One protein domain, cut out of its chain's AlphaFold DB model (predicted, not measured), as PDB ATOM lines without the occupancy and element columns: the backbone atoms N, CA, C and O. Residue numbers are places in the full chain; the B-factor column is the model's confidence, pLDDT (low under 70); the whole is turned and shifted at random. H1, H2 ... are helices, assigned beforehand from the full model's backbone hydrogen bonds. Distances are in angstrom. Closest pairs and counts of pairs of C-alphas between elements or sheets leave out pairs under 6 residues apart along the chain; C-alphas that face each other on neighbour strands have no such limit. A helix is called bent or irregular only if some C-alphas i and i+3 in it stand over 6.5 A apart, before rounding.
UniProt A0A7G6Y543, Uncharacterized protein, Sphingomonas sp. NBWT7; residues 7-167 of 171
ATOM      1  N   ARG A   7      26.261  26.021  34.692       92.19
ATOM      2  CA  ARG A   7      26.949  26.111  33.402       92.19
ATOM      3  C   ARG A   7      26.760  24.868  32.526       92.19
ATOM      4  O   ARG A   7      26.965  24.958  31.322       92.19
ATOM      5  N   LEU A   8      26.322  23.742  33.095       91.69
ATOM      6  CA  LEU A   8      25.965  22.528  32.353       91.69
ATOM      7  C   LEU A   8      24.549  22.552  31.767       91.69
ATOM      8  O   LEU A   8      24.241  21.726  30.912       91.69
ATOM      9  N   ILE A   9      23.690  23.482  32.199       92.06
ATOM     10  CA  ILE A   9      22.292  23.552  31.742       92.06
ATOM     11  C   ILE A   9      22.189  23.612  30.208       92.06
ATOM     12  O   ILE A   9      21.437  22.806  29.667       92.06
ATOM     13  N   PRO A  10      22.971  24.437  29.479       93.81
ATOM     14  CA  PRO A  10      22.887  24.483  28.017       93.81
ATOM     15  C   PRO A  10      23.206  23.144  27.336       93.81
ATOM     16  O   PRO A  10      22.605  22.809  26.316       93.81
ATOM     17  N   LEU A  11      24.136  22.359  27.897       93.38
ATOM     18  CA  LEU A  11      24.457  21.025  27.386       93.38
ATOM     19  C   LEU A  11      23.283  20.066  27.610       93.38
ATOM     20  O   LEU A  11      22.880  19.371  26.684       93.38
ATOM     21  N   ILE A  12      22.701  20.072  28.812       92.56
ATOM     22  CA  ILE A  12      21.537  19.245  29.164       92.56
ATOM     23  C   ILE A  12      20.341  19.581  28.263       92.56
ATOM     24  O   ILE A  12      19.724  18.683  27.699       92.56
ATOM     25  N   GLU A  13      20.048  20.868  28.076       93.56
ATOM     26  CA  GLU A  13      18.971  21.328  27.193       93.56
ATOM     27  C   GLU A  13      19.207  20.903  25.741       93.56
ATOM     28  O   GLU A  13      18.268  20.491  25.065       93.56
ATOM     29  N   THR A  14      20.458  20.947  25.273       93.94
ATOM     30  CA  THR A  14      20.819  20.482  23.928       93.94
ATOM     31  C   THR A  14      20.566  18.983  23.773       93.94
ATOM     32  O   THR A  14      19.989  18.579  22.768       93.94
ATOM     33  N   LEU A  15      20.946  18.167  24.762       91.62
ATOM     34  CA  LEU A  15      20.710  16.718  24.749       91.62
ATOM     35  C   LEU A  15      19.212  16.392  24.691       91.62
ATOM     36  O   LEU A  15      18.786  15.616  23.839       91.62
ATOM     37  N   THR A  16      18.402  17.039  25.527       90.44
ATOM     38  CA  THR A  16      16.938  16.899  25.490       90.44
ATOM     39  C   THR A  16      16.353  17.369  24.156       90.44
ATOM     40  O   THR A  16      15.499  16.698  23.584       90.44
ATOM     41  N   ALA A  17      16.834  18.484  23.597       90.88
ATOM     42  CA  ALA A  17      16.332  19.014  22.328       90.88
ATOM     43  C   ALA A  17      16.582  18.078  21.131       90.88
ATOM     44  O   ALA A  17      15.815  18.111  20.169       90.88
ATOM     45  N   VAL A  18      17.627  17.244  21.184       88.50
ATOM     46  CA  VAL A  18      17.923  16.232  20.156       88.50
ATOM     47  C   VAL A  18      17.335  14.850  20.473       88.50
ATOM     48  O   VAL A  18      17.656  13.887  19.782       88.50
ATOM     49  N   GLY A  19      16.493  14.730  21.507       86.19
ATOM     50  CA  GLY A  19      15.875  13.462  21.917       86.19
ATOM     51  C   GLY A  19      16.812  12.514  22.676       86.19
ATOM     52  O   GLY A  19      16.479  11.354  22.909       86.19
ATOM     53  N   ALA A  20      17.984  12.990  23.104       89.56
ATOM     54  CA  ALA A  20      18.930  12.241  23.929       89.56
ATOM     55  C   ALA A  20      18.635  12.415  25.433       89.56
ATOM     56  O   ALA A  20      19.546  12.593  26.243       89.56
ATOM     57  N   ASP A  21      17.356  12.355  25.821       90.88
ATOM     58  CA  ASP A  21      16.920  12.524  27.213       90.88
ATOM     59  C   ASP A  21      17.561  11.501  28.146       90.88
ATOM     60  O   ASP A  21      17.959  11.829  29.261       90.88
ATOM     61  N   TRP A  22      17.718  10.263  27.672       92.56
ATOM     62  CA  TRP A  22      18.399   9.200  28.407       92.56
ATOM     63  C   TRP A  22      19.820   9.616  28.817       92.56
ATOM     64  O   TRP A  22      20.209   9.415  29.965       92.56
ATOM     65  N   LEU A  23      20.558  10.279  27.922       92.06
ATOM     66  CA  LEU A  23      21.917  10.738  28.181       92.06
ATOM     67  C   LEU A  23      21.928  11.956  29.109       92.06
ATOM     68  O   LEU A  23      22.799  12.071  29.968       92.06
ATOM     69  N   ALA A  24      20.933  12.840  28.992       91.19
ATOM     70  CA  ALA A  24      20.737  13.939  29.934       91.19
ATOM     71  C   ALA A  24      20.468  13.425  31.363       91.19
ATOM     72  O   ALA A  24      21.030  13.950  32.328       91.19
ATOM     73  N   PHE A  25      19.657  12.371  31.508       90.69
ATOM     74  CA  PHE A  25      19.422  11.710  32.792       90.69
ATOM     75  C   PHE A  25      20.690  11.045  33.338       90.69
ATOM     76  O   PHE A  25      21.028  11.279  34.501       90.69
ATOM     77  N   GLU A  26      21.405  10.272  32.515       91.50
ATOM     78  CA  GLU A  26      22.671   9.629  32.896       91.50
ATOM     79  C   GLU A  26      23.710  10.664  33.362       91.50
ATOM     80  O   GLU A  26      24.346  10.483  34.400       91.50
ATOM     81  N   LEU A  27      23.821  11.800  32.666       91.50
ATOM     82  CA  LEU A  27      24.716  12.898  33.031       91.50
ATOM     83  C   LEU A  27      24.405  13.459  34.427       91.50
ATOM     84  O   LEU A  27      25.294  13.618  35.266       91.50
ATOM     85  N   ILE A  28      23.132  13.772  34.679       89.94
ATOM     86  CA  ILE A  28      22.668  14.321  35.958       89.94
ATOM     87  C   ILE A  28      22.934  13.333  37.094       89.94
ATOM     88  O   ILE A  28      23.357  13.735  38.182       89.94
ATOM     89  N   ASP A  29      22.662  12.054  36.856       88.00
ATOM     90  CA  ASP A  29      22.850  11.004  37.844       88.00
ATOM     91  C   ASP A  29      24.338  10.762  38.129       88.00
ATOM     92  O   ASP A  29      24.744  10.767  39.290       88.00
ATOM     93  N   GLY A  30      25.179  10.686  37.096       85.94
ATOM     94  CA  GLY A  30      26.629  10.536  37.241       85.94
ATOM     95  C   GLY A  30      27.269  11.675  38.042       85.94
ATOM     96  O   GLY A  30      28.043  11.426  38.966       85.94
ATOM     97  N   ILE A  31      26.863  12.926  37.802       87.38
ATOM     98  CA  ILE A  31      27.331  14.077  38.597       87.38
ATOM     99  C   ILE A  31      26.886  13.968  40.059       87.38
ATOM    100  O   ILE A  31      27.646  14.294  40.974       87.38
ATOM    101  N   ARG A  32      25.644  13.532  40.301       83.44
ATOM    102  CA  ARG A  32      25.095  13.401  41.659       83.44
ATOM    103  C   ARG A  32      25.753  12.281  42.450       83.44
ATOM    104  O   ARG A  32      25.952  12.463  43.655       83.44
ATOM    105  N   ARG A  33      26.052  11.160  41.790       81.31
ATOM    106  CA  ARG A  33      26.736   9.998  42.366       81.31
ATOM    107  C   ARG A  33      28.207  10.293  42.640       81.31
ATOM    108  O   ARG A  33      28.693   9.891  43.688       81.31
ATOM    109  N   GLY A  34      28.866  11.072  41.780       72.50
ATOM    110  CA  GLY A  34      30.298  11.358  41.876       72.50
ATOM    111  C   GLY A  34      31.149  10.273  41.210       72.50
ATOM    112  O   GLY A  34      30.624   9.344  40.600       72.50
ATOM    113  N   ARG A  35      32.478  10.390  41.304       67.06
ATOM    114  CA  ARG A  35      33.389   9.361  40.784       67.06
ATOM    115  C   ARG A  35      33.370   8.164  41.726       67.06
ATOM    116  O   ARG A  35      33.880   8.251  42.844       67.06
ATOM    117  N   GLU A  36      32.781   7.063  41.274       64.31
ATOM    118  CA  GLU A  36      32.960   5.770  41.926       64.31
ATOM    119  C   GLU A  36      34.440   5.386  41.817       64.31
ATOM    120  O   GLU A  36      35.061   5.521  40.762       64.31
ATOM    121  N   THR A  37      35.042   4.982  42.934       55.25
ATOM    122  CA  THR A  37      36.426   4.504  42.908       55.25
ATOM    123  C   THR A  37      36.397   3.108  42.306       55.25
ATOM    124  O   THR A  37      35.749   2.231  42.874       55.25
ATOM    125  N   GLU A  38      37.055   2.909  41.161       50.88
ATOM    126  CA  GLU A  38      37.155   1.587  40.535       50.88
ATOM    127  C   GLU A  38      37.643   0.555  41.560       50.88
ATOM    128  O   GLU A  38      38.633   0.772  42.270       50.88
ATOM    129  N   GLU A  39      36.941  -0.579  41.652       51.00
ATOM    130  CA  GLU A  39      37.404  -1.704  42.454       51.00
ATOM    131  C   GLU A  39      38.777  -2.136  41.940       51.00
ATOM    132  O   GLU A  39      38.935  -2.582  40.802       51.00
ATOM    133  N   THR A  40      39.796  -1.996  42.787       52.66
ATOM    134  CA  THR A  40      41.149  -2.410  42.414       52.66
ATOM    135  C   THR A  40      41.164  -3.897  42.013       52.66
ATOM    136  O   THR A  40      40.437  -4.700  42.606       52.66
ATOM    137  N   PRO A  41      42.012  -4.315  41.054       55.50
ATOM    138  CA  PRO A  41      42.125  -5.717  40.641       55.50
ATOM    139  C   PRO A  41      42.364  -6.685  41.811       55.50
ATOM    140  O   PRO A  41      41.930  -7.839  41.767       55.50
ATOM    141  N   ASP A  42      43.009  -6.201  42.874       55.59
ATOM    142  CA  ASP A  42      43.237  -6.942  44.111       55.59
ATOM    143  C   ASP A  42      41.947  -7.195  44.906       55.59
ATOM    144  O   ASP A  42      41.777  -8.304  45.416       55.59
ATOM    145  N   ALA A  43      41.011  -6.238  44.943       57.03
ATOM    146  CA  ALA A  43      39.695  -6.400  45.571       57.03
ATOM    147  C   ALA A  43      38.842  -7.450  44.834       57.03
ATOM    148  O   ALA A  43      38.250  -8.342  45.450       57.03
ATOM    149  N   LEU A  44      38.875  -7.434  43.498       57.97
ATOM    150  CA  LEU A  44      38.224  -8.452  42.668       57.97
ATOM    151  C   LEU A  44      38.867  -9.836  42.847       57.97
ATOM    152  O   LEU A  44      38.174 -10.858  42.868       57.97
ATOM    153  N   ALA A  45      40.195  -9.900  42.988       63.44
ATOM    154  CA  ALA A  45      40.914 -11.147  43.226       63.44
ATOM    155  C   ALA A  45      40.632 -11.735  44.620       63.44
ATOM    156  O   ALA A  45      40.531 -12.962  44.736       63.44
ATOM    157  N   SER A  46      40.475 -10.902  45.656       59.78
ATOM    158  CA  SER A  46      40.071 -11.357  46.994       59.78
ATOM    159  C   SER A  46      38.648 -11.905  46.998       59.78
ATOM    160  O   SER A  46      38.458 -13.050  47.407       59.78
ATOM    161  N   SER A  47      37.678 -11.189  46.422       59.22
ATOM    162  CA  SER A  47      36.283 -11.651  46.377       59.22
ATOM    163  C   SER A  47      36.120 -12.934  45.553       59.22
ATOM    164  O   SER A  47      35.357 -13.831  45.914       59.22
ATOM    165  N   ARG A  48      36.902 -13.095  44.474       61.31
ATOM    166  CA  ARG A  48      36.944 -14.344  43.692       61.31
ATOM    167  C   ARG A  48      37.554 -15.516  44.468       61.31
ATOM    168  O   ARG A  48      37.121 -16.651  44.262       61.31
ATOM    169  N   ARG A  49      38.550 -15.283  45.333       62.00
ATOM    170  CA  ARG A  49      39.125 -16.334  46.199       62.00
ATOM    171  C   ARG A  49      38.160 -16.752  47.303       62.00
ATOM    172  O   ARG A  49      38.027 -17.948  47.538       62.00
ATOM    173  N   GLU A  50      37.470 -15.800  47.921       59.81
ATOM    174  CA  GLU A  50      36.481 -16.055  48.977       59.81
ATOM    175  C   GLU A  50      35.319 -16.920  48.463       59.81
ATOM    176  O   GLU A  50      35.008 -17.956  49.050       59.81
ATOM    177  N   LEU A  51      34.768 -16.588  47.287       58.81
ATOM    178  CA  LEU A  51      33.730 -17.393  46.631       58.81
ATOM    179  C   LEU A  51      34.218 -18.795  46.232       58.81
ATOM    180  O   LEU A  51      33.471 -19.767  46.339       58.81
ATOM    181  N   ARG A  52      35.472 -18.921  45.773       62.06
ATOM    182  CA  ARG A  52      36.052 -20.207  45.346       62.06
ATOM    183  C   ARG A  52      36.341 -21.149  46.521       62.06
ATOM    184  O   ARG A  52      36.291 -22.361  46.330       62.06
ATOM    185  N   ASN A  53      36.615 -20.618  47.711       66.12
ATOM    186  CA  ASN A  53      36.937 -21.415  48.898       66.12
ATOM    187  C   ASN A  53      35.700 -21.890  49.681       66.12
ATOM    188  O   ASN A  53      35.850 -22.617  50.660       66.12
ATOM    189  N   GLY A  54      34.484 -21.520  49.259       51.00
ATOM    190  CA  GLY A  54      33.242 -21.972  49.896       51.00
ATOM    191  C   GLY A  54      33.032 -21.433  51.315       51.00
ATOM    192  O   GLY A  54      32.125 -21.885  52.014       51.00
ATOM    193  N   GLU A  55      33.842 -20.465  51.745       54.06
ATOM    194  CA  GLU A  55      33.607 -19.727  52.976       54.06
ATOM    195  C   GLU A  55      32.436 -18.780  52.721       54.06
ATOM    196  O   GLU A  55      32.592 -17.690  52.178       54.06
ATOM    197  N   GLN A  56      31.226 -19.206  53.096       50.47
ATOM    198  CA  GLN A  56      30.166 -18.234  53.329       50.47
ATOM    199  C   GLN A  56      30.715 -17.212  54.329       50.47
ATOM    200  O   GLN A  56      31.181 -17.631  55.399       50.47
ATOM    201  N   PRO A  57      30.676 -15.904  54.018       49.50
ATOM    202  CA  PRO A  57      31.079 -14.898  54.976       49.50
ATOM    203  C   PRO A  57      30.212 -15.110  56.213       49.50
ATOM    204  O   PRO A  57      28.984 -14.999  56.161       49.50
ATOM    205  N   LYS A  58      30.844 -15.505  57.324       46.38
ATOM    206  CA  LYS A  58      30.171 -15.530  58.620       46.38
ATOM    207  C   LYS A  58      29.607 -14.131  58.802       46.38
ATOM    208  O   LYS A  58      30.359 -13.163  58.757       46.38
ATOM    209  N   ALA A  59      28.289 -14.038  58.950       46.50
ATOM    210  CA  ALA A  59      27.541 -12.801  59.141       46.50
ATOM    211  C   ALA A  59      27.863 -12.160  60.509       46.50
ATOM    212  O   ALA A  59      27.012 -12.035  61.386       46.50
ATOM    213  N   THR A  60      29.130 -11.838  60.745       44.25
ATOM    214  CA  THR A  60      29.652 -11.262  61.982       44.25
ATOM    215  C   THR A  60      30.865 -10.413  61.620       44.25
ATOM    216  O   THR A  60      32.007 -10.862  61.641       44.25
ATOM    217  N   GLY A  61      30.569  -9.175  61.233       41.38
ATOM    218  CA  GLY A  61      31.500  -8.231  60.632       41.38
ATOM    219  C   GLY A  61      31.075  -7.996  59.195       41.38
ATOM    220  O   GLY A  61      31.360  -8.816  58.331       41.38
ATOM    221  N   GLU A  62      30.339  -6.908  58.961       36.59
ATOM    222  CA  GLU A  62      30.128  -6.374  57.615       36.59
ATOM    223  C   GLU A  62      31.460  -6.471  56.857       36.59
ATOM    224  O   GLU A  62      32.480  -6.042  57.416       36.59
ATOM    225  N   PRO A  63      31.510  -7.051  55.641       43.25
ATOM    226  CA  PRO A  63      32.675  -6.860  54.809       43.25
ATOM    227  C   PRO A  63      32.805  -5.351  54.675       43.25
ATOM    228  O   PRO A  63      31.988  -4.695  54.029       43.25
ATOM    229  N   LYS A  64      33.809  -4.787  55.346       43.62
ATOM    230  CA  LYS A  64      34.279  -3.433  55.107       43.62
ATOM    231  C   LYS A  64      34.942  -3.483  53.733       43.62
ATOM    232  O   LYS A  64      36.157  -3.382  53.603       43.62
ATOM    233  N   LEU A  65      34.124  -3.678  52.697       44.69
ATOM    234  CA  LEU A  65      34.323  -3.018  51.431       44.69
ATOM    235  C   LEU A  65      34.428  -1.559  51.841       44.69
ATOM    236  O   LEU A  65      33.430  -0.889  52.099       44.69
ATOM    237  N   ILE A  66      35.657  -1.083  52.011       48.44
ATOM    238  CA  ILE A  66      35.926   0.340  51.940       48.44
ATOM    239  C   ILE A  66      35.694   0.657  50.461       48.44
ATOM    240  O   ILE A  66      36.637   0.810  49.694       48.44
ATOM    241  N   ALA A  67      34.425   0.639  50.037       49.12
ATOM    242  CA  ALA A  67      33.986   1.348  48.861       49.12
ATOM    243  C   ALA A  67      34.333   2.786  49.211       49.12
ATOM    244  O   ALA A  67      33.695   3.393  50.073       49.12
ATOM    245  N   ALA A  68      35.475   3.245  48.699       55.38
ATOM    246  CA  ALA A  68      35.920   4.600  48.925       55.38
ATOM    247  C   ALA A  68      34.744   5.509  48.572       55.38
ATOM    248  O   ALA A  68      34.129   5.340  47.515       55.38
ATOM    249  N   GLU A  69      34.375   6.382  49.514       56.75
ATOM    250  CA  GLU A  69      33.214   7.245  49.344       56.75
ATOM    251  C   GLU A  69      33.348   7.968  47.999       56.75
ATOM    252  O   GLU A  69      34.421   8.515  47.713       56.75
ATOM    253  N   PRO A  70      32.311   7.923  47.147       62.75
ATOM    254  CA  PRO A  70      32.414   8.466  45.809       62.75
ATOM    255  C   PRO A  70      32.781   9.944  45.892       62.75
ATOM    256  O   PRO A  70      32.172  10.725  46.633       62.75
ATOM    257  N   GLN A  71      33.821  10.325  45.151       70.06
ATOM    258  CA  GLN A  71      34.332  11.684  45.225       70.06
ATOM    259  C   GLN A  71      33.381  12.613  44.468       70.06
ATOM    260  O   GLN A  71      33.107  12.375  43.284       70.06
ATOM    261  N   PRO A  72      32.858  13.670  45.114       71.56
ATOM    262  CA  PRO A  72      31.991  14.613  44.434       71.56
ATOM    263  C   PRO A  72      32.781  15.317  43.333       71.56
ATOM    264  O   PRO A  72      33.885  15.806  43.559       71.56
ATOM    265  N   ILE A  73      32.193  15.396  42.145       78.06
ATOM    266  CA  ILE A  73      32.737  16.182  41.042       78.06
ATOM    267  C   ILE A  73      32.291  17.630  41.273       78.06
ATOM    268  O   ILE A  73      31.103  17.862  41.512       78.06
ATOM    269  N   VAL A  74      33.201  18.606  41.253       81.38
ATOM    270  CA  VAL A  74      32.895  19.993  41.654       81.38
ATOM    271  C   VAL A  74      33.352  20.992  40.592       81.38
ATOM    272  O   VAL A  74      34.454  20.890  40.068       81.38
ATOM    273  N   GLY A  75      32.510  21.991  40.308       82.69
ATOM    274  CA  GLY A  75      32.870  23.141  39.476       82.69
ATOM    275  C   GLY A  75      33.335  22.748  38.074       82.69
ATOM    276  O   GLY A  75      32.623  22.057  37.349       82.69
ATOM    277  N   ASP A  76      34.535  23.188  37.698       86.25
ATOM    278  CA  ASP A  76      35.103  22.951  36.365       86.25
ATOM    279  C   ASP A  76      35.322  21.463  36.057       86.25
ATOM    280  O   ASP A  76      35.189  21.063  34.898       86.25
ATOM    281  N   ASP A  77      35.538  20.629  37.080       85.62
ATOM    282  CA  ASP A  77      35.652  19.179  36.912       85.62
ATOM    283  C   ASP A  77      34.318  18.558  36.476       85.62
ATOM    284  O   ASP A  77      34.322  17.529  35.802       85.62
ATOM    285  N   GLN A  78      33.173  19.166  36.833       89.75
ATOM    286  CA  GLN A  78      31.864  18.697  36.356       89.75
ATOM    287  C   GLN A  78      31.718  18.948  34.863       89.75
ATOM    288  O   GLN A  78      31.160  18.110  34.164       89.75
ATOM    289  N   ILE A  79      32.229  20.082  34.379       89.50
ATOM    290  CA  ILE A  79      32.180  20.450  32.964       89.50
ATOM    291  C   ILE A  79      33.070  19.514  32.154       89.50
ATOM    292  O   ILE A  79      32.619  18.959  31.157       89.50
ATOM    293  N   GLU A  80      34.304  19.301  32.606       90.44
ATOM    294  CA  GLU A  80      35.243  18.402  31.934       90.44
ATOM    295  C   GLU A  80      34.714  16.968  31.888       90.44
ATOM    296  O   GLU A  80      34.610  16.372  30.811       90.44
ATOM    297  N   TRP A  81      34.289  16.450  33.043       92.12
ATOM    298  CA  TRP A  81      33.702  15.120  33.137       92.12
ATOM    299  C   TRP A  81      32.471  14.980  32.239       92.12
ATOM    300  O   TRP A  81      32.382  14.011  31.494       92.12
ATOM    301  N   ALA A  82      31.561  15.958  32.249       91.69
ATOM    302  CA  ALA A  82      30.346  15.936  31.437       91.69
ATOM    303  C   ALA A  82      30.656  15.852  29.939       91.69
ATOM    304  O   ALA A  82      30.061  15.042  29.228       91.69
ATOM    305  N   THR A  83      31.601  16.664  29.455       92.31
ATOM    306  CA  THR A  83      31.978  16.657  28.035       92.31
ATOM    307  C   THR A  83      32.595  15.342  27.594       92.31
ATOM    308  O   THR A  83      32.250  14.834  26.526       92.31
ATOM    309  N   GLN A  84      33.459  14.771  28.431       92.44
ATOM    310  CA  GLN A  84      34.084  13.489  28.150       92.44
ATOM    311  C   GLN A  84      33.047  12.361  28.181       92.44
ATOM    312  O   GLN A  84      32.965  11.575  27.242       92.44
ATOM    313  N   TYR A  85      32.200  12.344  29.213       92.69
ATOM    314  CA  TYR A  85      31.161  11.338  29.400       92.69
ATOM    315  C   TYR A  85      30.178  11.292  28.229       92.69
ATOM    316  O   TYR A  85      29.901  10.216  27.712       92.69
ATOM    317  N   VAL A  86      29.688  12.447  27.765       93.56
ATOM    318  CA  VAL A  86      28.767  12.517  26.616       93.56
ATOM    319  C   VAL A  86      29.399  11.914  25.365       93.56
ATOM    320  O   VAL A  86      28.761  11.114  24.681       93.56
ATOM    321  N   ALA A  87      30.646  12.277  25.058       93.31
ATOM    322  CA  ALA A  87      31.320  11.780  23.867       93.31
ATOM    323  C   ALA A  87      31.625  10.278  23.952       93.31
ATOM    324  O   ALA A  87      31.379   9.554  22.988       93.31
ATOM    325  N   ASP A  88      32.135   9.817  25.095       93.25
ATOM    326  CA  ASP A  88      32.464   8.408  25.322       93.25
ATOM    327  C   ASP A  88      31.209   7.541  25.284       93.25
ATOM    328  O   ASP A  88      31.181   6.521  24.602       93.25
ATOM    329  N   ARG A  89      30.138   7.977  25.956       93.44
ATOM    330  CA  ARG A  89      28.894   7.217  26.028       93.44
ATOM    331  C   ARG A  89      28.235   7.071  24.660       93.44
ATOM    332  O   ARG A  89      27.791   5.975  24.333       93.44
ATOM    333  N   LEU A  90      28.214   8.132  23.851       91.88
ATOM    334  CA  LEU A  90      27.692   8.068  22.483       91.88
ATOM    335  C   LEU A  90      28.528   7.150  21.583       91.88
ATOM    336  O   LEU A  90      27.955   6.381  20.817       91.88
ATOM    337  N   ASP A  91      29.858   7.200  21.686       91.81
ATOM    338  CA  ASP A  91      30.743   6.309  20.925       91.81
ATOM    339  C   ASP A  91      30.521   4.840  21.317       91.81
ATOM    340  O   ASP A  91      30.315   3.998  20.445       91.81
ATOM    341  N   SER A  92      30.437   4.540  22.620       91.06
ATOM    342  CA  SER A  92      30.122   3.192  23.108       91.06
ATOM    343  C   SER A  92      28.751   2.707  22.644       91.06
ATOM    344  O   SER A  92      28.631   1.575  22.189       91.06
ATOM    345  N   THR A  93      27.711   3.544  22.697       90.56
ATOM    346  CA  THR A  93      26.376   3.158  22.214       90.56
ATOM    347  C   THR A  93      26.371   2.880  20.706       90.56
ATOM    348  O   THR A  93      25.701   1.952  20.253       90.56
ATOM    349  N   LEU A  94      27.127   3.646  19.914       88.50
ATOM    350  CA  LEU A  94      27.281   3.387  18.479       88.50
ATOM    351  C   LEU A  94      28.074   2.106  18.200       88.50
ATOM    352  O   LEU A  94      27.748   1.377  17.264       88.50
ATOM    353  N   GLU A  95      29.084   1.808  19.012       89.06
ATOM    354  CA  GLU A  95      29.842   0.561  18.933       89.06
ATOM    355  C   GLU A  95      28.989  -0.659  19.302       89.06
ATOM    356  O   GLU A  95      28.990  -1.652  18.577       89.06
ATOM    357  N   GLU A  96      28.187  -0.563  20.364       87.69
ATOM    358  CA  GLU A  96      27.199  -1.583  20.733       87.69
ATOM    359  C   GLU A  96      26.178  -1.804  19.607       87.69
ATOM    360  O   GLU A  96      25.844  -2.946  19.280       87.69
ATOM    361  N   LEU A  97      25.713  -0.730  18.958       85.94
ATOM    362  CA  LEU A  97      24.809  -0.822  17.812       85.94
ATOM    363  C   LEU A  97      25.470  -1.513  16.608       85.94
ATOM    364  O   LEU A  97      24.839  -2.357  15.968       85.94
ATOM    365  N   ALA A  98      26.734  -1.199  16.312       84.62
ATOM    366  CA  ALA A  98      27.494  -1.865  15.255       84.62
ATOM    367  C   ALA A  98      27.658  -3.367  15.545       84.62
ATOM    368  O   ALA A  98      27.345  -4.196  14.688       84.62
ATOM    369  N   ALA A  99      28.028  -3.726  16.776       83.69
ATOM    370  CA  ALA A  99      28.121  -5.119  17.210       83.69
ATOM    371  C   ALA A  99      26.768  -5.851  17.114       83.69
ATOM    372  O   ALA A  99      26.713  -7.022  16.737       83.69
ATOM    373  N   CYS A 100      25.651  -5.175  17.404       83.62
ATOM    374  CA  CYS A 100      24.312  -5.728  17.182       83.62
ATOM    375  C   CYS A 100      24.064  -6.059  15.704       83.62
ATOM    376  O   CYS A 100      23.529  -7.126  15.409       83.62
ATOM    377  N   PHE A 101      24.471  -5.193  14.771       82.25
ATOM    378  CA  PHE A 101      24.347  -5.480  13.341       82.25
ATOM    379  C   PHE A 101      25.195  -6.676  12.896       82.25
ATOM    380  O   PHE A 101      24.688  -7.510  12.149       82.25
ATOM    381  N   GLU A 102      26.437  -6.787  13.372       82.31
ATOM    382  CA  GLU A 102      27.316  -7.933  13.087       82.31
ATOM    383  C   GLU A 102      26.744  -9.246  13.643       82.31
ATOM    384  O   GLU A 102      26.757 -10.282  12.977       82.31
ATOM    385  N   ASN A 103      26.179  -9.209  14.851       81.25
ATOM    386  CA  ASN A 103      25.536 -10.375  15.450       81.25
ATOM    387  C   ASN A 103      24.272 -10.794  14.684       81.25
ATOM    388  O   ASN A 103      24.030 -11.988  14.509       81.25
ATOM    389  N   LEU A 104      23.465  -9.834  14.219       80.44
ATOM    390  CA  LEU A 104      22.287 -10.122  13.398       80.44
ATOM    391  C   LEU A 104      22.674 -10.729  12.045       80.44
ATOM    392  O   LEU A 104      22.014 -11.669  11.610       80.44
ATOM    393  N   ASP A 105      23.764 -10.268  11.429       78.00
ATOM    394  CA  ASP A 105      24.331 -10.920  10.243       78.00
ATOM    395  C   ASP A 105      24.721 -12.361  10.511       78.00
ATOM    396  O   ASP A 105      24.310 -13.256   9.781       78.00
ATOM    397  N   ALA A 106      25.468 -12.604  11.587       76.06
ATOM    398  CA  ALA A 106      25.907 -13.949  11.925       76.06
ATOM    399  C   ALA A 106      24.721 -14.907  12.151       76.06
ATOM    400  O   ALA A 106      24.805 -16.092  11.816       76.06
ATOM    401  N   ILE A 107      23.605 -14.406  12.696       76.88
ATOM    402  CA  ILE A 107      22.361 -15.171  12.845       76.88
ATOM    403  C   ILE A 107      21.745 -15.471  11.475       76.88
ATOM    404  O   ILE A 107      21.437 -16.634  11.207       76.88
ATOM    405  N   LEU A 108      21.593 -14.459  10.615       74.25
ATOM    406  CA  LEU A 108      21.033 -14.626   9.271       74.25
ATOM    407  C   LEU A 108      21.880 -15.599   8.441       74.25
ATOM    408  O   LEU A 108      21.350 -16.568   7.900       74.25
ATOM    409  N   ASP A 109      23.198 -15.424   8.424       71.19
ATOM    410  CA  ASP A 109      24.140 -16.302   7.728       71.19
ATOM    411  C   ASP A 109      24.124 -17.725   8.301       71.19
ATOM    412  O   ASP A 109      24.138 -18.714   7.560       71.19
ATOM    413  N   GLY A 110      24.037 -17.863   9.627       61.53
ATOM    414  CA  GLY A 110      23.937 -19.152  10.309       61.53
ATOM    415  C   GLY A 110      22.637 -19.910  10.005       61.53
ATOM    416  O   GLY A 110      22.633 -21.146   9.959       61.53
ATOM    417  N   GLU A 111      21.540 -19.194   9.761       54.72
ATOM    418  CA  GLU A 111      20.242 -19.756   9.377       54.72
ATOM    419  C   GLU A 111      20.194 -20.125   7.879       54.72
ATOM    420  O   GLU A 111      19.713 -21.208   7.518       54.72
ATOM    421  N   ILE A 112      20.810 -19.304   7.018       52.03
ATOM    422  CA  ILE A 112      21.013 -19.570   5.580       52.03
ATOM    423  C   ILE A 112      21.884 -20.824   5.378       52.03
ATOM    424  O   ILE A 112      21.578 -21.691   4.554       52.03
ATOM    425  N   THR A 113      22.927 -20.994   6.196       48.84
ATOM    426  CA  THR A 113      23.838 -22.147   6.104       48.84
ATOM    427  C   THR A 113      23.155 -23.470   6.496       48.84
ATOM    428  O   THR A 113      23.464 -24.519   5.931       48.84
ATOM    429  N   LYS A 114      22.182 -23.453   7.423       51.75
ATOM    430  CA  LYS A 114      21.425 -24.656   7.841       51.75
ATOM    431  C   LYS A 114      20.340 -25.083   6.852       51.75
ATOM    432  O   LYS A 114      19.984 -26.259   6.823       51.75
ATOM    433  N   THR A 115      19.815 -24.160   6.052       50.16
ATOM    434  CA  THR A 115      18.751 -24.429   5.068       50.16
ATOM    435  C   THR A 115      19.279 -24.839   3.689       50.16
ATOM    436  O   THR A 115      18.490 -25.149   2.798       50.16
ATOM    437  N   GLY A 116      20.602 -24.933   3.512       40.41
ATOM    438  CA  GLY A 116      21.222 -25.465   2.294       40.41
ATOM    439  C   GLY A 116      21.145 -24.539   1.076       40.41
ATOM    440  O   GLY A 116      21.520 -24.956  -0.020       40.41
ATOM    441  N   LEU A 117      20.708 -23.287   1.243       40.22
ATOM    442  CA  LEU A 117      20.797 -22.270   0.199       40.22
ATOM    443  C   LEU A 117      22.188 -21.622   0.242       40.22
ATOM    444  O   LEU A 117      22.402 -20.592   0.871       40.22
ATOM    445  N   VAL A 118      23.162 -22.228  -0.441       49.06
ATOM    446  CA  VAL A 118      24.391 -21.507  -0.802       49.06
ATOM    447  C   VAL A 118      24.094 -20.662  -2.037       49.06
ATOM    448  O   VAL A 118      24.183 -21.131  -3.170       49.06
ATOM    449  N   THR A 119      23.757 -19.403  -1.800       36.59
ATOM    450  CA  THR A 119      23.943 -18.288  -2.735       36.59
ATOM    451  C   THR A 119      24.508 -17.164  -1.874       36.59
ATOM    452  O   THR A 119      23.800 -16.640  -1.029       36.59
ATOM    453  N   GLY A 120      25.830 -16.998  -1.817       37.06
ATOM    454  CA  GLY A 120      26.494 -15.984  -2.635       37.06
ATOM    455  C   GLY A 120      26.188 -14.598  -2.068       37.06
ATOM    456  O   GLY A 120      25.089 -14.122  -2.290       37.06
ATOM    457  N   GLU A 121      27.144 -14.009  -1.338       41.56
ATOM    458  CA  GLU A 121      27.064 -12.668  -0.732       41.56
ATOM    459  C   GLU A 121      25.757 -12.373   0.034       41.56
ATOM    460  O   GLU A 121      24.761 -11.936  -0.533       41.56
ATOM    461  N   ALA A 122      25.809 -12.410   1.368       43.72
ATOM    462  CA  ALA A 122      24.838 -11.716   2.227       43.72
ATOM    463  C   ALA A 122      24.900 -10.169   2.086       43.72
ATOM    464  O   ALA A 122      24.429  -9.421   2.938       43.72
ATOM    465  N   ALA A 123      25.462  -9.660   0.984       45.31
ATOM    466  CA  ALA A 123      25.390  -8.274   0.565       45.31
ATOM    467  C   ALA A 123      24.044  -8.045  -0.139       45.31
ATOM    468  O   ALA A 123      23.960  -8.012  -1.364       45.31
ATOM    469  N   GLY A 124      22.953  -7.924   0.618       49.84
ATOM    470  CA  GLY A 124      21.674  -7.625  -0.033       49.84
ATOM    471  C   GLY A 124      20.437  -7.477   0.835       49.84
ATOM    472  O   GLY A 124      19.462  -6.899   0.358       49.84
ATOM    473  N   VAL A 125      20.438  -7.944   2.086       52.47
ATOM    474  CA  VAL A 125      19.288  -7.729   2.977       52.47
ATOM    475  C   VAL A 125      19.542  -6.469   3.807       52.47
ATOM    476  O   VAL A 125      20.415  -6.489   4.675       52.47
ATOM    477  N   PRO A 126      18.824  -5.355   3.562       59.97
ATOM    478  CA  PRO A 126      18.971  -4.161   4.380       59.97
ATOM    479  C   PRO A 126      18.445  -4.455   5.790       59.97
ATOM    480  O   PRO A 126      17.238  -4.538   6.015       59.97
ATOM    481  N   LEU A 127      19.363  -4.625   6.742       59.53
ATOM    482  CA  LEU A 127      19.042  -4.668   8.163       59.53
ATOM    483  C   LEU A 127      18.744  -3.245   8.633       59.53
ATOM    484  O   LEU A 127      19.623  -2.386   8.657       59.53
ATOM    485  N   ILE A 128      17.482  -3.008   8.980       62.31
ATOM    486  CA  ILE A 128      16.992  -1.729   9.487       62.31
ATOM    487  C   ILE A 128      16.481  -1.968  10.900       62.31
ATOM    488  O   ILE A 128      15.546  -2.747  11.098       62.31
ATOM    489  N   VAL A 129      17.069  -1.281  11.876       64.31
ATOM    490  CA  VAL A 129      16.508  -1.220  13.225       64.31
ATOM    491  C   VAL A 129      15.426  -0.147  13.228       64.31
ATOM    492  O   VAL A 129      15.669   1.002  12.852       64.31
ATOM    493  N   LEU A 130      14.220  -0.550  13.623       64.81
ATOM    494  CA  LEU A 130      13.085   0.337  13.845       64.81
ATOM    495  C   LEU A 130      12.951   0.574  15.347       64.81
ATOM    496  O   LEU A 130      12.789  -0.381  16.110       64.81
ATOM    497  N   ALA A 131      12.994   1.833  15.768       60.50
ATOM    498  CA  ALA A 131      12.639   2.190  17.134       60.50
ATOM    499  C   ALA A 131      11.114   2.050  17.309       60.50
ATOM    500  O   ALA A 131      10.331   2.692  16.608       60.50
ATOM    501  N   LEU A 132      10.670   1.186  18.228       49.97
ATOM    502  CA  LEU A 132       9.247   1.032  18.546       49.97
ATOM    503  C   LEU A 132       8.685   2.353  19.099       49.97
ATOM    504  O   LEU A 132       9.096   2.794  20.168       49.97
ATOM    505  N   GLY A 133       7.720   2.948  18.393       57.12
ATOM    506  CA  GLY A 133       7.046   4.192  18.790       57.12
ATOM    507  C   GLY A 133       7.455   5.432  17.989       57.12
ATOM    508  O   GLY A 133       6.746   6.434  18.038       57.12
ATOM    509  N   GLU A 134       8.527   5.351  17.198       55.62
ATOM    510  CA  GLU A 134       8.911   6.373  16.224       55.62
ATOM    511  C   GLU A 134       8.822   5.779  14.817       55.62
ATOM    512  O   GLU A 134       9.785   5.219  14.298       55.62
ATOM    513  N   ASP A 135       7.666   5.928  14.162       51.78
ATOM    514  CA  ASP A 135       7.384   5.382  12.819       51.78
ATOM    515  C   ASP A 135       8.342   5.875  11.702       51.78
ATOM    516  O   ASP A 135       8.186   5.518  10.531       51.78
ATOM    517  N   GLN A 136       9.340   6.705  12.027       56.09
ATOM    518  CA  GLN A 136      10.236   7.360  11.074       56.09
ATOM    519  C   GLN A 136      11.732   7.129  11.323       56.09
ATOM    520  O   GLN A 136      12.511   7.357  10.395       56.09
ATOM    521  N   LEU A 137      12.159   6.654  12.501       62.06
ATOM    522  CA  LEU A 137      13.588   6.450  12.750       62.06
ATOM    523  C   LEU A 137      14.021   5.070  12.241       62.06
ATOM    524  O   LEU A 137      13.771   4.033  12.857       62.06
ATOM    525  N   LYS A 138      14.657   5.076  11.069       70.38
ATOM    526  CA  LYS A 138      15.264   3.905  10.435       70.38
ATOM    527  C   LYS A 138      16.769   4.049  10.514       70.38
ATOM    528  O   LYS A 138      17.324   4.936   9.870       70.38
ATOM    529  N   VAL A 139      17.411   3.177  11.280       74.94
ATOM    530  CA  VAL A 139      18.871   3.137  11.360       74.94
ATOM    531  C   VAL A 139      19.353   1.869  10.678       74.94
ATOM    532  O   VAL A 139      18.966   0.763  11.055       74.94
ATOM    533  N   ASP A 140      20.173   2.046   9.649       80.06
ATOM    534  CA  ASP A 140      20.937   0.980   9.014       80.06
ATOM    535  C   ASP A 140      22.421   1.086   9.411       80.06
ATOM    536  O   ASP A 140      22.831   2.017  10.114       80.06
ATOM    537  N   ARG A 141      23.243   0.136   8.957       78.19
ATOM    538  CA  ARG A 141      24.690   0.137   9.243       78.19
ATOM    539  C   ARG A 141      25.388   1.400   8.781       78.19
ATOM    540  O   ARG A 141      26.199   1.958   9.507       78.19
ATOM    541  N   SER A 142      25.043   1.860   7.581       81.25
ATOM    542  CA  SER A 142      25.659   3.047   7.004       81.25
ATOM    543  C   SER A 142      25.358   4.287   7.847       81.25
ATOM    544  O   SER A 142      26.215   5.157   7.974       81.25
ATOM    545  N   GLY A 143      24.178   4.342   8.471       81.31
ATOM    546  CA  GLY A 143      23.788   5.371   9.425       81.31
ATOM    547  C   GLY A 143      24.585   5.309  10.728       81.31
ATOM    548  O   GLY A 143      25.022   6.355  11.217       81.31
ATOM    549  N   ALA A 144      24.837   4.111  11.264       80.00
ATOM    550  CA  ALA A 144      25.690   3.928  12.440       80.00
ATOM    551  C   ALA A 144      27.149   4.343  12.158       80.00
ATOM    552  O   ALA A 144      27.718   5.136  12.911       80.00
ATOM    553  N   ASP A 145      27.719   3.915  11.029       82.62
ATOM    554  CA  ASP A 145      29.088   4.260  10.619       82.62
ATOM    555  C   ASP A 145      29.256   5.761  10.350       82.62
ATOM    556  O   ASP A 145      30.223   6.388  10.795       82.62
ATOM    557  N   GLN A 146      28.287   6.373   9.662       86.06
ATOM    558  CA  GLN A 146      28.272   7.820   9.441       86.06
ATOM    559  C   GLN A 146      28.200   8.584  10.764       86.06
ATOM    560  O   GLN A 146      28.942   9.552  10.947       86.06
ATOM    561  N   SER A 147      27.373   8.126  11.706       85.69
ATOM    562  CA  SER A 147      27.268   8.729  13.039       85.69
ATOM    563  C   SER A 147      28.578   8.598  13.818       85.69
ATOM    564  O   SER A 147      29.036   9.563  14.429       85.69
ATOM    565  N   ARG A 148      29.263   7.453  13.722       86.69
ATOM    566  CA  ARG A 148      30.573   7.262  14.361       86.69
ATOM    567  C   ARG A 148      31.641   8.173  13.754       86.69
ATOM    568  O   ARG A 148      32.457   8.742  14.476       86.69
ATOM    569  N   SER A 149      31.592   8.411  12.441       90.50
ATOM    570  CA  SER A 149      32.549   9.287  11.746       90.50
ATOM    571  C   SER A 149      32.510  10.753  12.206       90.50
ATOM    572  O   SER A 149      33.491  11.482  12.033       90.50
ATOM    573  N   VAL A 150      31.401  11.204  12.809       90.69
ATOM    574  CA  VAL A 150      31.257  12.579  13.312       90.69
ATOM    575  C   VAL A 150      31.607  12.730  14.795       90.69
ATOM    576  O   VAL A 150      31.802  13.863  15.239       90.69
ATOM    577  N   ILE A 151      31.788  11.635  15.544       90.81
ATOM    578  CA  ILE A 151      32.183  11.666  16.964       90.81
ATOM    579  C   ILE A 151      33.471  12.474  17.210       90.81
ATOM    580  O   ILE A 151      33.474  13.297  18.127       90.81
ATOM    581  N   PRO A 152      34.544  12.368  16.397       93.19
ATOM    582  CA  PRO A 152      35.733  13.201  16.596       93.19
ATOM    583  C   PRO A 152      35.442  14.705  16.494       93.19
ATOM    584  O   PRO A 152      36.012  15.502  17.233       93.19
ATOM    585  N   LYS A 153      34.518  15.109  15.610       92.12
ATOM    586  CA  LYS A 153      34.094  16.513  15.493       92.12
ATOM    587  C   LYS A 153      33.279  16.951  16.706       92.12
ATOM    588  O   LYS A 153      33.460  18.072  17.174       92.12
ATOM    589  N   LEU A 154      32.413  16.074  17.217       91.81
ATOM    590  CA  LEU A 154      31.656  16.320  18.443       91.81
ATOM    591  C   LEU A 154      32.597  16.524  19.637       91.81
ATOM    592  O   LEU A 154      32.425  17.491  20.371       91.81
ATOM    593  N   ARG A 155      33.624  15.675  19.791       93.19
ATOM    594  CA  ARG A 155      34.647  15.815  20.841       93.19
ATOM    595  C   ARG A 155      35.320  17.181  20.799       93.19
ATOM    596  O   ARG A 155      35.298  17.895  21.792       93.19
ATOM    597  N   LEU A 156      35.807  17.593  19.626       92.44
ATOM    598  CA  LEU A 156      36.428  18.908  19.449       92.44
ATOM    599  C   LEU A 156      35.469  20.064  19.782       92.44
ATOM    600  O   LEU A 156      35.872  21.054  20.393       92.44
ATOM    601  N   ALA A 157      34.194  19.954  19.398       92.50
ATOM    602  CA  ALA A 157      33.191  20.967  19.718       92.50
ATOM    603  C   ALA A 157      32.917  21.047  21.230       92.50
ATOM    604  O   ALA A 157      32.844  22.148  21.779       92.50
ATOM    605  N   LEU A 158      32.815  19.900  21.909       92.38
ATOM    606  CA  LEU A 158      32.628  19.820  23.357       92.38
ATOM    607  C   LEU A 158      33.854  20.339  24.122       92.38
ATOM    608  O   LEU A 158      33.689  21.071  25.094       92.38
ATOM    609  N   GLU A 159      35.072  20.043  23.664       92.31
ATOM    610  CA  GLU A 159      36.324  20.579  24.224       92.31
ATOM    611  C   GLU A 159      36.425  22.103  24.066       92.31
ATOM    612  O   GLU A 159      36.787  22.823  25.004       92.31
ATOM    613  N   SER A 160      36.070  22.623  22.890       91.81
ATOM    614  CA  SER A 160      36.013  24.068  22.661       91.81
ATOM    615  C   SER A 160      34.975  24.723  23.571       91.81
ATOM    616  O   SER A 160      35.239  25.768  24.167       91.81
ATOM    617  N   TRP A 161      33.793  24.119  23.694       93.44
ATOM    618  CA  TRP A 161      32.731  24.617  24.560       93.44
ATOM    619  C   TRP A 161      33.143  24.590  26.037       93.44
ATOM    620  O   TRP A 161      33.000  25.601  26.724       93.44
ATOM    621  N   SER A 162      33.728  23.492  26.528       91.75
ATOM    622  CA  SER A 162      34.178  23.395  27.924       91.75
ATOM    623  C   SER A 162      35.251  24.434  28.241       91.75
ATOM    624  O   SER A 162      35.228  25.045  29.309       91.75
ATOM    625  N   SER A 163      36.162  24.697  27.304       89.31
ATOM    626  CA  SER A 163      37.207  25.716  27.445       89.31
ATOM    627  C   SER A 163      36.627  27.134  27.512       89.31
ATOM    628  O   SER A 163      37.086  27.953  28.312       89.31
ATOM    629  N   GLN A 164      35.590  27.426  26.724       89.31
ATOM    630  CA  GLN A 164      34.883  28.711  26.771       89.31
ATOM    631  C   GLN A 164      34.122  28.891  28.087       89.31
ATOM    632  O   GLN A 164      34.242  29.925  28.741       89.31
ATOM    633  N   VAL A 165      33.376  27.873  28.516       88.38
ATOM    634  CA  VAL A 165      32.537  27.923  29.722       88.38
ATOM    635  C   VAL A 165      33.365  27.973  31.014       88.38
ATOM    636  O   VAL A 165      32.941  28.570  32.010       88.38
ATOM    637  N   ARG A 166      34.573  27.397  31.000       86.25
ATOM    638  CA  ARG A 166      35.563  27.526  32.083       86.25
ATOM    639  C   ARG A 166      36.331  28.852  32.052       86.25
ATOM    640  O   ARG A 166      37.132  29.112  32.941       86.25
ATOM    641  N   GLY A 167      36.111  29.702  31.045       81.94
ATOM    642  CA  GLY A 167      36.816  30.980  30.905       81.94
ATOM    643  C   GLY A 167      38.297  30.838  30.536       81.94
ATOM    644  O   GLY A 167      39.067  31.776  30.721       81.94
TER     645      GLY A 167
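This is residues 7 to 167 of the 171 residues of an uncharacterized protein of Sphingomonas sp. NBWT7 (UniProt A0A7G6Y543). One long helix, H4, is the spine of this domain; the bent helix H5 folds back along its first part, and the helical hairpin of H1 and H2 packs on another side of that part, mainly through H2. An arm sticks out from this body, residues 44 to 64, of which 44 to 52 belong to H3 and 53 to 64 to the long link from H3 to H4. The printed part has 161 residues with five named helices, H1 to H5 in order, and no named strand; the class is all helix. It is only just loose, close to extended, with a radius of gyration of the C-alphas of 22.5 A, and its flat outline spans 63 by 56 by 28 A.

H1, residues 7 to 17, and H2, residues 21 to 33, form a helical hairpin: they touch, closest at the C-alphas of Ile 12 and Ala 24, 5.4 A apart, and run opposite ways at a shallow tilt of 29 degrees. H3, residues 41 to 52, touches no helix. H4, residues 76 to 114, is the hub. With residues 78 to 86 alone it touches H2, at a steep tilt of 52 degrees, the closest C-alphas being those of Leu 27 and Ala 82, 6.6 A apart. H1 and H4 only just touch, with 3 pairs of C-alphas within 8 A, the closest those of Leu 8 and Ile 79 at 6.6 A. H5, residues 141 to 165, was assigned as one helix by its hydrogen bonds but is bent, C-alphas 149 and 152 being 7.0 A apart; its arms H5a, residues 141 to 149, and H5b, residues 152 to 165, stand at a steep tilt of 40 degrees. H4 and H5a form a helical hairpin, closest at the C-alphas of Leu 94 and Ala 144, 6.3 A. H5b touches H4 at a shallow tilt of 16 degrees, opposite ways, closest at the C-alphas of Thr 83 and Leu 158, 5.7 A. In H2, H3, H4, H5a and H5b every O i to N i+4 pair is within hydrogen-bond range; in H1 6 of 7 are.

H1 begins at C-alpha 7, (26.949, 26.111, 33.402), and is only just irregular, with C-alphas 7 and 10 6.9 A apart. H4 measures 57.2 A, from C-alpha 76 at (35.103, 22.951, 36.365) to C-alpha 114 at (21.425, -24.656, 7.841). H1 measures 16.9 A, H2 18.2 A, H3 16.4 A, H5a 12.3 A and H5b 20.0 A.

The C-alphas of Thr 60 and Thr 119 are the two farthest apart, at 65.3 A. The printed part has no cut. The links H3 to H4 and H4 to H5 are long, with 23 and 26 residues. Confidence is low, under 70, in residues 35 to 70 and 110 to 137.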